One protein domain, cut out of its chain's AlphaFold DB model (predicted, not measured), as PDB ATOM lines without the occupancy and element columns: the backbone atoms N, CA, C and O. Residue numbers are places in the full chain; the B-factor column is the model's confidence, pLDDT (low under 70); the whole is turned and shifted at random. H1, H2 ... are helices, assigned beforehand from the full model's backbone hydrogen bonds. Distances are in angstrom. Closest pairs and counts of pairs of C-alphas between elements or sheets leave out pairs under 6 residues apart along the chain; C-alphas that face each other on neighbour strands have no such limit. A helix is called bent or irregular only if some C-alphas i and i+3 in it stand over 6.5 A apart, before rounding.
ATOM      1  N   ALA A   2      19.341 -33.156  43.502       54.03
ATOM      2  CA  ALA A   2      20.240 -33.030  42.342       54.03
ATOM      3  C   ALA A   2      19.835 -31.877  41.401       54.03
ATOM      4  O   ALA A   2      20.667 -31.030  41.118       54.03
ATOM      5  N   GLN A   3      18.545 -31.785  41.047       62.78
ATOM      6  CA  GLN A   3      17.991 -30.672  40.256       62.78
ATOM      7  C   GLN A   3      18.228 -29.300  40.907       62.78
ATOM      8  O   GLN A   3      18.789 -28.415  40.284       62.78
ATOM      9  N   ARG A   4      17.944 -29.159  42.210       66.06
ATOM     10  CA  ARG A   4      18.246 -27.914  42.942       66.06
ATOM     11  C   ARG A   4      19.732 -27.551  42.921       66.06
ATOM     12  O   ARG A   4      20.074 -26.383  42.877       66.06
ATOM     13  N   ALA A   5      20.627 -28.535  42.974       60.12
ATOM     14  CA  ALA A   5      22.060 -28.268  42.935       60.12
ATOM     15  C   ALA A   5      22.553 -27.908  41.521       60.12
ATOM     16  O   ALA A   5      23.458 -27.088  41.400       60.12
ATOM     17  N   SER A   6      21.953 -28.470  40.463       73.19
ATOM     18  CA  SER A   6      22.215 -28.037  39.084       73.19
ATOM     19  C   SER A   6      21.633 -26.655  38.789       73.19
ATOM     20  O   SER A   6      22.282 -25.867  38.117       73.19
ATOM     21  N   GLU A   7      20.457 -26.337  39.336       77.88
ATOM     22  CA  GLU A   7      19.843 -25.005  39.251       77.88
ATOM     23  C   GLU A   7      20.730 -23.952  39.927       77.88
ATOM     24  O   GLU A   7      21.049 -22.944  39.311       77.88
ATOM     25  N   VAL A   8      21.231 -24.228  41.138       73.69
ATOM     26  CA  VAL A   8      22.166 -23.330  41.841       73.69
ATOM     27  C   VAL A   8      23.492 -23.175  41.085       73.69
ATOM     28  O   VAL A   8      24.084 -22.100  41.105       73.69
ATOM     29  N   LEU A   9      23.976 -24.218  40.399       75.69
ATOM     30  CA  LEU A   9      25.163 -24.104  39.541       75.69
ATOM     31  C   LEU A   9      24.904 -23.217  38.318       75.69
ATOM     32  O   LEU A   9      25.739 -22.375  38.010       75.69
ATOM     33  N   ALA A  10      23.747 -23.357  37.667       82.75
ATOM     34  CA  ALA A  10      23.355 -22.510  36.541       82.75
ATOM     35  C   ALA A  10      23.151 -21.043  36.965       82.75
ATOM     36  O   ALA A  10      23.554 -20.116  36.261       82.75
ATOM     37  N   GLU A  11      22.583 -20.819  38.150       84.50
ATOM     38  CA  GLU A  11      22.450 -19.491  38.748       84.50
ATOM     39  C   GLU A  11      23.826 -18.883  39.059       84.50
ATOM     40  O   GLU A  11      24.097 -17.737  38.702       84.50
ATOM     41  N   LEU A  12      24.743 -19.669  39.633       76.69
ATOM     42  CA  LEU A  12      26.127 -19.248  39.861       76.69
ATOM     43  C   LEU A  12      26.881 -18.959  38.564       76.69
ATOM     44  O   LEU A  12      27.721 -18.069  38.567       76.69
ATOM     45  N   ASP A  13      26.599 -19.666  37.471       82.00
ATOM     46  CA  ASP A  13      27.181 -19.380  36.155       82.00
ATOM     47  C   ASP A  13      26.664 -18.074  35.557       82.00
ATOM     48  O   ASP A  13      27.419 -17.355  34.900       82.00
ATOM     49  N   THR A  14      25.397 -17.758  35.822       84.94
ATOM     50  CA  THR A  14      24.757 -16.516  35.378       84.94
ATOM     51  C   THR A  14      25.300 -15.318  36.153       84.94
ATOM     52  O   THR A  14      25.580 -14.274  35.569       84.94
ATOM     53  N   LEU A  15      25.469 -15.475  37.467       78.50
ATOM     54  CA  LEU A  15      26.011 -14.433  38.330       78.50
ATOM     55  C   LEU A  15      27.526 -14.300  38.116       78.50
ATOM     56  O   LEU A  15      28.006 -13.232  37.747       78.50
ATOM     57  N   TYR A  16      28.277 -15.386  38.283       78.50
ATOM     58  CA  TYR A  16      29.741 -15.417  38.284       78.50
ATOM     59  C   TYR A  16      30.272 -16.195  37.074       78.50
ATOM     60  O   TYR A  16      30.648 -17.365  37.223       78.50
ATOM     61  N   PRO A  17      30.353 -15.589  35.875       80.56
ATOM     62  CA  PRO A  17      30.825 -16.285  34.688       80.56
ATOM     63  C   PRO A  17      32.244 -16.842  34.903       80.56
ATOM     64  O   PRO A  17      33.101 -16.157  35.466       80.56
ATOM     65  N   PRO A  18      32.536 -18.070  34.438       72.69
ATOM     66  CA  PRO A  18      33.794 -18.766  34.730       72.69
ATOM     67  C   PRO A  18      35.042 -18.048  34.205       72.69
ATOM     68  O   PRO A  18      36.145 -18.316  34.678       72.69
ATOM     69  N   SER A  19      34.874 -17.160  33.226       79.00
ATOM     70  CA  SER A  19      35.946 -16.360  32.639       79.00
ATOM     71  C   SER A  19      36.265 -15.085  33.418       79.00
ATOM     72  O   SER A  19      37.346 -14.539  33.221       79.00
ATOM     73  N   ALA A  20      35.354 -14.592  34.264       77.88
ATOM     74  CA  ALA A  20      35.531 -13.317  34.961       77.88
ATOM     75  C   ALA A  20      34.684 -13.212  36.249       77.88
ATOM     76  O   ALA A  20      33.837 -12.318  36.357       77.88
ATOM     77  N   PRO A  21      34.884 -14.103  37.236       70.12
ATOM     78  CA  PRO A  21      34.094 -14.111  38.467       70.12
ATOM     79  C   PRO A  21      34.216 -12.823  39.306       70.12
ATOM     80  O   PRO A  21      33.290 -12.488  40.039       70.12
ATOM     81  N   TRP A  22      35.297 -12.053  39.159       70.56
ATOM     82  CA  TRP A  22      35.511 -10.782  39.870       70.56
ATOM     83  C   TRP A  22      34.624  -9.624  39.396       70.56
ATOM     84  O   TRP A  22      34.509  -8.615  40.091       70.56
ATOM     85  N   ARG A  23      33.966  -9.736  38.230       70.44
ATOM     86  CA  ARG A  23      33.178  -8.630  37.649       70.44
ATOM     87  C   ARG A  23      32.039  -8.144  38.544       70.44
ATOM     88  O   ARG A  23      31.664  -6.981  38.446       70.44
ATOM     89  N   ILE A  24      31.512  -8.994  39.423       64.44
ATOM     90  CA  ILE A  24      30.421  -8.612  40.331       64.44
ATOM     91  C   ILE A  24      30.911  -7.688  41.451       64.44
ATOM     92  O   ILE A  24      30.149  -6.862  41.942       64.44
ATOM     93  N   MET A  25      32.184  -7.782  41.843       67.75
ATOM     94  CA  MET A  25      32.705  -7.002  42.968       67.75
ATOM     95  C   MET A  25      32.966  -5.533  42.605       67.75
ATOM     96  O   MET A  25      33.280  -4.739  43.486       67.75
ATOM     97  N   GLY A  26      32.841  -5.155  41.323       78.19
ATOM     98  CA  GLY A  26      33.032  -3.777  40.850       78.19
ATOM     99  C   GLY A  26      34.447  -3.222  41.063       78.19
ATOM    100  O   GLY A  26      34.696  -2.054  40.778       78.19
ATOM    101  N   GLN A  27      35.373  -4.044  41.560       79.38
ATOM    102  CA  GLN A  27      36.760  -3.684  41.803       79.38
ATOM    103  C   GLN A  27      37.634  -4.118  40.632       79.38
ATOM    104  O   GLN A  27      37.533  -5.237  40.123       79.38
ATOM    105  N   VAL A  28      38.518  -3.212  40.216       85.88
ATOM    106  CA  VAL A  28      39.596  -3.526  39.282       85.88
ATOM    107  C   VAL A  28      40.693  -4.212  40.090       85.88
ATOM    108  O   VAL A  28      41.457  -3.554  40.790       85.88
ATOM    109  N   LEU A  29      40.712  -5.541  40.044       87.50
ATOM    110  CA  LEU A  29      41.755  -6.355  40.665       87.50
ATOM    111  C   LEU A  29      43.026  -6.318  39.815       87.50
ATOM    112  O   LEU A  29      42.947  -6.288  38.583       87.50
ATOM    113  N   SER A  30      44.184  -6.369  40.466       91.94
ATOM    114  CA  SER A  30      45.464  -6.559  39.777       91.94
ATOM    115  C   SER A  30      45.532  -7.933  39.096       91.94
ATOM    116  O   SER A  30      44.836  -8.868  39.493       91.94
ATOM    117  N   ASP A  31      46.376  -8.092  38.075       90.12
ATOM    118  CA  ASP A  31      46.464  -9.348  37.305       90.12
ATOM    119  C   ASP A  31      46.807 -10.566  38.184       90.12
ATOM    120  O   ASP A  31      46.327 -11.680  37.949       90.12
ATOM    121  N   THR A  32      47.600 -10.362  39.240       90.56
ATOM    122  CA  THR A  32      47.952 -11.403  40.216       90.56
ATOM    123  C   THR A  32      46.754 -11.811  41.074       90.56
ATOM    124  O   THR A  32      46.535 -13.003  41.301       90.56
ATOM    125  N   GLU A  33      45.939 -10.849  41.504       87.06
ATOM    126  CA  GLU A  33      44.695 -11.092  42.238       87.06
ATOM    127  C   GLU A  33      43.637 -11.754  41.349       87.06
ATOM    128  O   GLU A  33      42.980 -12.696  41.786       87.06
ATOM    129  N   GLN A  34      43.526 -11.350  40.077       85.50
ATOM    130  CA  GLN A  34      42.633 -11.995  39.109       85.50
ATOM    131  C   GLN A  34      43.009 -13.464  38.886       85.50
ATOM    132  O   GLN A  34      42.138 -14.340  38.873       85.50
ATOM    133  N   ALA A  35      44.303 -13.768  38.750       85.31
ATOM    134  CA  ALA A  35      44.779 -15.142  38.617       85.31
ATOM    135  C   ALA A  35      44.467 -15.977  39.873       85.31
ATOM    136  O   ALA A  35      44.001 -17.118  39.761       85.31
ATOM    137  N   TYR A  36      44.661 -15.393  41.061       88.12
ATOM    138  CA  TYR A  36      44.321 -16.026  42.333       88.12
ATOM    139  C   TYR A  36      42.816 -16.306  42.441       88.12
ATOM    140  O   TYR A  36      42.423 -17.457  42.649       88.12
ATOM    141  N   GLU A  37      41.965 -15.307  42.201       82.75
ATOM    142  CA  GLU A  37      40.512 -15.477  42.236       82.75
ATOM    143  C   GLU A  37      40.027 -16.503  41.211       82.75
ATOM    144  O   GLU A  37      39.203 -17.359  41.533       82.75
ATOM    145  N   THR A  38      40.581 -16.493  39.994       84.94
ATOM    146  CA  THR A  38      40.274 -17.506  38.973       84.94
ATOM    147  C   THR A  38      40.555 -18.917  39.496       84.94
ATOM    148  O   THR A  38      39.778 -19.848  39.255       84.94
ATOM    149  N   SER A  39      41.675 -19.101  40.199       84.44
ATOM    150  CA  SER A  39      42.076 -20.402  40.735       84.44
ATOM    151  C   SER A  39      41.163 -20.870  41.873       84.44
ATOM    152  O   SER A  39      40.729 -22.029  41.874       84.44
ATOM    153  N   GLU A  40      40.770 -19.965  42.772       84.31
ATOM    154  CA  GLU A  40      39.861 -20.264  43.880       84.31
ATOM    155  C   GLU A  40      38.445 -20.562  43.374       84.31
ATOM    156  O   GLU A  40      37.834 -21.555  43.773       84.31
ATOM    157  N   TRP A  41      37.946 -19.814  42.388       81.62
ATOM    158  CA  TRP A  41      36.649 -20.100  41.772       81.62
ATOM    159  C   TRP A  41      36.625 -21.428  41.017       81.62
ATOM    160  O   TRP A  41      35.649 -22.181  41.113       81.62
ATOM    161  N   LYS A  42      37.713 -21.789  40.323       84.50
ATOM    162  CA  LYS A  42      37.867 -23.131  39.733       84.50
ATOM    163  C   LYS A  42      37.818 -24.220  40.806       84.50
ATOM    164  O   LYS A  42      37.199 -25.264  40.585       84.50
ATOM    165  N   ARG A  43      38.429 -23.985  41.971       80.00
ATOM    166  CA  ARG A  43      38.412 -24.913  43.108       80.00
ATOM    167  C   ARG A  43      37.004 -25.076  43.689       80.00
ATOM    168  O   ARG A  43      36.572 -26.212  43.880       80.00
ATOM    169  N   VAL A  44      36.270 -23.980  43.892       76.62
ATOM    170  CA  VAL A  44      34.875 -23.987  44.376       76.62
ATOM    171  C   VAL A  44      33.956 -24.721  43.399       76.62
ATOM    172  O   VAL A  44      33.227 -25.627  43.804       76.62
ATOM    173  N   ARG A  45      34.041 -24.420  42.098       80.19
ATOM    174  CA  ARG A  45      33.255 -25.099  41.052       80.19
ATOM    175  C   ARG A  45      33.547 -26.595  41.004       80.19
ATOM    176  O   ARG A  45      32.621 -27.405  40.964       80.19
ATOM    177  N   ARG A  46      34.825 -26.981  41.084       80.69
ATOM    178  CA  ARG A  46      35.223 -28.392  41.175       80.69
ATOM    179  C   ARG A  46      34.625 -29.046  42.418       80.69
ATOM    180  O   ARG A  46      34.100 -30.149  42.305       80.69
ATOM    181  N   ALA A  47      34.645 -28.379  43.571       71.38
ATOM    182  CA  ALA A  47      34.050 -28.888  44.805       71.38
ATOM    183  C   ALA A  47      32.522 -29.041  44.707       71.38
ATOM    184  O   ALA A  47      32.000 -30.071  45.120       71.38
ATOM    185  N   MET A  48      31.807 -28.084  44.105       69.69
ATOM    186  CA  MET A  48      30.355 -28.175  43.900       69.69
ATOM    187  C   MET A  48      29.976 -29.275  42.907       69.69
ATOM    188  O   MET A  48      29.093 -30.078  43.195       69.69
ATOM    189  N   HIS A  49      30.688 -29.386  41.784       74.38
ATOM    190  CA  HIS A  49      30.502 -30.480  40.830       74.38
ATOM    191  C   HIS A  49      30.770 -31.843  41.486       74.38
ATOM    192  O   HIS A  49      30.014 -32.801  41.327       74.38
ATOM    193  N   THR A  50      31.822 -31.914  42.302       71.19
ATOM    194  CA  THR A  50      32.158 -33.101  43.092       71.19
ATOM    195  C   THR A  50      31.063 -33.390  44.120       71.19
ATOM    196  O   THR A  50      30.641 -34.529  44.222       71.19
ATOM    197  N   PHE A  51      30.499 -32.394  44.804       63.78
ATOM    198  CA  PHE A  51      29.382 -32.570  45.741       63.78
ATOM    199  C   PHE A  51      28.105 -33.097  45.063       63.78
ATOM    200  O   PHE A  51      27.440 -33.985  45.605       63.78
ATOM    201  N   VAL A  52      27.787 -32.602  43.861       67.81
ATOM    202  CA  VAL A  52      26.667 -33.096  43.043       67.81
ATOM    203  C   VAL A  52      26.892 -34.559  42.641       67.81
ATOM    204  O   VAL A  52      25.987 -35.383  42.781       67.81
ATOM    205  N   ASN A  53      28.117 -34.912  42.246       65.81
ATOM    206  CA  ASN A  53      28.458 -36.258  41.780       65.81
ATOM    207  C   ASN A  53      28.696 -37.281  42.908       65.81
ATOM    208  O   ASN A  53      28.297 -38.441  42.781       65.81
ATOM    209  N   ILE A  54      29.249 -36.864  44.053       61.91
ATOM    210  CA  ILE A  54      29.568 -37.703  45.226       61.91
ATOM    211  C   ILE A  54      28.332 -38.447  45.742       61.91
ATOM    212  O   ILE A  54      28.442 -39.504  46.361       61.91
ATOM    213  N   ARG A  55      27.120 -37.945  45.500       59.75
ATOM    214  CA  ARG A  55      25.927 -38.558  46.079       59.75
ATOM    215  C   ARG A  55      25.245 -39.611  45.221       59.75
ATOM    216  O   ARG A  55      24.418 -40.303  45.791       59.75
ATOM    217  N   ALA A  56      25.523 -39.821  43.945       56.78
ATOM    218  CA  ALA A  56      24.827 -40.885  43.198       56.78
ATOM    219  C   ALA A  56      25.775 -42.024  42.841       56.78
ATOM    220  O   ALA A  56      25.561 -43.168  43.239       56.78
ATOM    221  N   THR A  57      26.871 -41.690  42.169       62.44
ATOM    222  CA  THR A  57      27.826 -42.667  41.655       62.44
ATOM    223  C   THR A  57      28.664 -43.279  42.764       62.44
ATOM    224  O   THR A  57      28.782 -44.494  42.792       62.44
ATOM    225  N   HIS A  58      29.145 -42.501  43.741       63.31
ATOM    226  CA  HIS A  58      29.860 -43.057  44.899       63.31
ATOM    227  C   HIS A  58      28.943 -43.840  45.845       63.31
ATOM    228  O   HIS A  58      29.382 -44.844  46.389       63.31
ATOM    229  N   ARG A  59      27.665 -43.456  46.008       58.66
ATOM    230  CA  ARG A  59      26.701 -44.296  46.747       58.66
ATOM    231  C   ARG A  59      26.456 -45.612  46.020       58.66
ATOM    232  O   ARG A  59      26.445 -46.638  46.675       58.66
ATOM    233  N   MET A  60      26.326 -45.604  44.695       58.03
ATOM    234  CA  MET A  60      26.180 -46.827  43.899       58.03
ATOM    235  C   MET A  60      27.461 -47.652  43.813       58.03
ATOM    236  O   MET A  60      27.379 -48.869  43.853       58.03
ATOM    237  N   ALA A  61      28.634 -47.029  43.759       68.31
ATOM    238  CA  ALA A  61      29.917 -47.716  43.802       68.31
ATOM    239  C   ALA A  61      30.170 -48.324  45.188       68.31
ATOM    240  O   ALA A  61      30.550 -49.482  45.268       68.31
ATOM    241  N   ALA A  62      29.869 -47.600  46.273       60.81
ATOM    242  CA  ALA A  62      29.918 -48.131  47.633       60.81
ATOM    243  C   ALA A  62      28.894 -49.256  47.827       60.81
ATOM    244  O   ALA A  62      29.241 -50.294  48.368       60.81
ATOM    245  N   PHE A  63      27.663 -49.105  47.326       53.50
ATOM    246  CA  PHE A  63      26.639 -50.156  47.374       53.50
ATOM    247  C   PHE A  63      27.015 -51.384  46.534       53.50
ATOM    248  O   PHE A  63      26.685 -52.496  46.921       53.50
ATOM    249  N   LYS A  64      27.728 -51.197  45.414       64.38
ATOM    250  CA  LYS A  64      28.321 -52.284  44.616       64.38
ATOM    251  C   LYS A  64      29.524 -52.934  45.304       64.38
ATOM    252  O   LYS A  64      29.782 -54.104  45.060       64.38
ATOM    253  N   ALA A  65      30.267 -52.177  46.113       65.06
ATOM    254  CA  ALA A  65      31.416 -52.664  46.873       65.06
ATOM    255  C   ALA A  65      31.013 -53.357  48.184       65.06
ATOM    256  O   ALA A  65      31.786 -54.151  48.713       65.06
ATOM    257  N   TYR A  66      29.814 -53.081  48.711       61.66
ATOM    258  CA  TYR A  66      29.205 -53.929  49.727       61.66
ATOM    259  C   TYR A  66      28.914 -55.283  49.085       61.66
ATOM    260  O   TYR A  66      28.014 -55.400  48.257       61.66
ATOM    261  N   ASP A  67      29.683 -56.298  49.475       63.69
ATOM    262  CA  ASP A  67      29.375 -57.690  49.173       63.69
ATOM    263  C   ASP A  67      28.043 -58.025  49.852       63.69
ATOM    264  O   ASP A  67      27.965 -58.321  51.049       63.69
ATOM    265  N   VAL A  68      26.952 -57.863  49.104       63.50
ATOM    266  CA  VAL A  68      25.606 -58.220  49.541       63.50
ATOM    267  C   VAL A  68      25.534 -59.740  49.441       63.50
ATOM    268  O   VAL A  68      24.923 -60.274  48.521       63.50
ATOM    269  N   GLY A  69      26.253 -60.410  50.354       74.12
ATOM    270  CA  GLY A  69      26.757 -61.774  50.207       74.12
ATOM    271  C   GLY A  69      25.792 -62.723  49.512       74.12
ATOM    272  O   GLY A  69      24.587 -62.647  49.744       74.12
ATOM    273  N   ALA A  70      26.331 -63.634  48.698       78.69
ATOM    274  CA  ALA A  70      25.669 -64.457  47.671       78.69
ATOM    275  C   ALA A  70      24.183 -64.830  47.877       78.69
ATOM    276  O   ALA A  70      23.423 -64.884  46.917       78.69
ATOM    277  N   LYS A  71      23.726 -65.064  49.114       68.69
ATOM    278  CA  LYS A  71      22.311 -65.294  49.454       68.69
ATOM    279  C   LYS A  71      21.382 -64.115  49.144       68.69
ATOM    280  O   LYS A  71      20.241 -64.344  48.748       68.69
ATOM    281  N   VAL A  72      21.807 -62.874  49.374       70.50
ATOM    282  CA  VAL A  72      20.977 -61.691  49.092       70.50
ATOM    283  C   VAL A  72      20.984 -61.399  47.600       70.50
ATOM    284  O   VAL A  72      19.925 -61.141  47.040       70.50
ATOM    285  N   GLN A  73      22.137 -61.540  46.950       75.88
ATOM    286  CA  GLN A  73      22.258 -61.409  45.503       75.88
ATOM    287  C   GLN A  73      21.408 -62.454  44.767       75.88
ATOM    288  O   GLN A  73      20.541 -62.082  43.985       75.88
ATOM    289  N   ALA A  74      21.487 -63.729  45.163       80.38
ATOM    290  CA  ALA A  74      20.610 -64.781  44.648       80.38
ATOM    291  C   ALA A  74      19.121 -64.513  44.926       80.38
ATOM    292  O   ALA A  74      18.275 -64.878  44.120       80.38
ATOM    293  N   ARG A  75      18.769 -63.855  46.041       75.25
ATOM    294  CA  ARG A  75      17.385 -63.431  46.328       75.25
ATOM    295  C   ARG A  75      16.910 -62.283  45.440       75.25
ATOM    296  O   ARG A  75      15.722 -62.242  45.134       75.25
ATOM    297  N   VAL A  76      17.794 -61.353  45.082       73.50
ATOM    298  CA  VAL A  76      17.497 -60.249  44.158       73.50
ATOM    299  C   VAL A  76      17.378 -60.780  42.730       73.50
ATOM    300  O   VAL A  76      16.422 -60.433  42.044       73.50
ATOM    301  N   ASP A  77      18.270 -61.683  42.320       79.56
ATOM    302  CA  ASP A  77      18.268 -62.292  40.985       79.56
ATOM    303  C   ASP A  77      17.110 -63.282  40.794       79.56
ATOM    304  O   ASP A  77      16.502 -63.333  39.725       79.56
ATOM    305  N   ALA A  78      16.752 -64.030  41.844       79.69
ATOM    306  CA  ALA A  78      15.562 -64.882  41.862       79.69
ATOM    307  C   ALA A  78      14.259 -64.086  42.040       79.69
ATOM    308  O   ALA A  78      13.177 -64.669  41.945       79.69
ATOM    309  N   TYR A  79      14.328 -62.775  42.315       73.75
ATOM    310  CA  TYR A  79      13.133 -61.943  42.354       73.75
ATOM    311  C   TYR A  79      12.626 -61.781  40.914       73.75
ATOM    312  O   TYR A  79      13.329 -61.224  40.068       73.75
ATOM    313  N   PRO A  80      11.425 -62.285  40.586       68.75
ATOM    314  CA  PRO A  80      10.966 -62.331  39.209       68.75
ATOM    315  C   PRO A  80      10.849 -60.907  38.657       68.75
ATOM    316  O   PRO A  80      10.079 -60.102  39.181       68.75
ATOM    317  N   LYS A  81      11.572 -60.616  37.565       61.34
ATOM    318  CA  LYS A  81      11.525 -59.328  36.837       61.34
ATOM    319  C   LYS A  81      10.106 -58.932  36.392       61.34
ATOM    320  O   LYS A  81       9.871 -57.780  36.049       61.34
ATOM    321  N   THR A  82       9.162 -59.874  36.412       52.62
ATOM    322  CA  THR A  82       7.745 -59.676  36.085       52.62
ATOM    323  C   THR A  82       6.916 -59.123  37.245       52.62
ATOM    324  O   THR A  82       5.876 -58.512  37.008       52.62
TER     325      THR A  82
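This is residues 2 to 82 of the 519 residues of an uncharacterized protein of Trichosporon asahii var. asahii (strain CBS 8904) (UniProt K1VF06). H1 and the longer helix H3 run side by side in opposite ways as a loose pair with few contacts, the small helix H2 sits in the turn between them, and H4 and then H5 trail on past the last residue of H3 as a thin arm. Residues 57 to 67, 69 to 75 and 77 to 82 of this arm stick out. The printed part has 81 residues with five named helices, H1 to H5 in order, and no named strand; the class is all helix. It is an extended rod, with a radius of gyration of the C-alphas of 21.4 A and spans of 66 by 24 by 13 A.

H1, residues 2 to 15, touches H3, residues 31 to 54, with residues 48 to 52 of H3 alone; the closest C-alphas, those of Ala 2 and Val 52, are 6.5 A apart. Their lines stand at a shallow tilt of 15 degrees, opposite ways. H2, residues 21 to 25, touches residues 34 to 41 of H3 alone, and the closest C-alphas, those of Pro 21 and Thr 38, are 7.1 A apart. H1 and H2 are close but not clearly touching: the closest C-alphas, those of Leu 15 and Ile 24, are 7.6 A apart. H4, residues 57 to 65, and H3 meet only through their link. H5, residues 70 to 77, is apart from H1, H2, H3 and H4. In H1, H3, H4 and H5 every O i to N i+4 pair is within hydrogen-bond range; in H2 it is 0 of 1, with 1 of 2 O i to N i+3 pairs.

H1 begins at C-alpha 2 (20.240, -33.030, 42.342) and is 19.9 A long. H2, 8.5 A, is only just irregular: C-alphas 21 and 24 are 6.9 A apart. H3 is 33.9 A long and ends at C-alpha 54 (29.568, -37.703, 45.226). H4 is 11.8 A long, and H5, 10.2 A, ends at C-alpha 77 (18.268, -62.292, 40.985).

The two C-alphas farthest apart, those of Val 28 and Ala 78, are 65.9 A apart. The printed part has no cut, and its four links are tight. Mean pLDDT of the printed part is 73.5; 29 residues are under 70, among them residues 51 to 68.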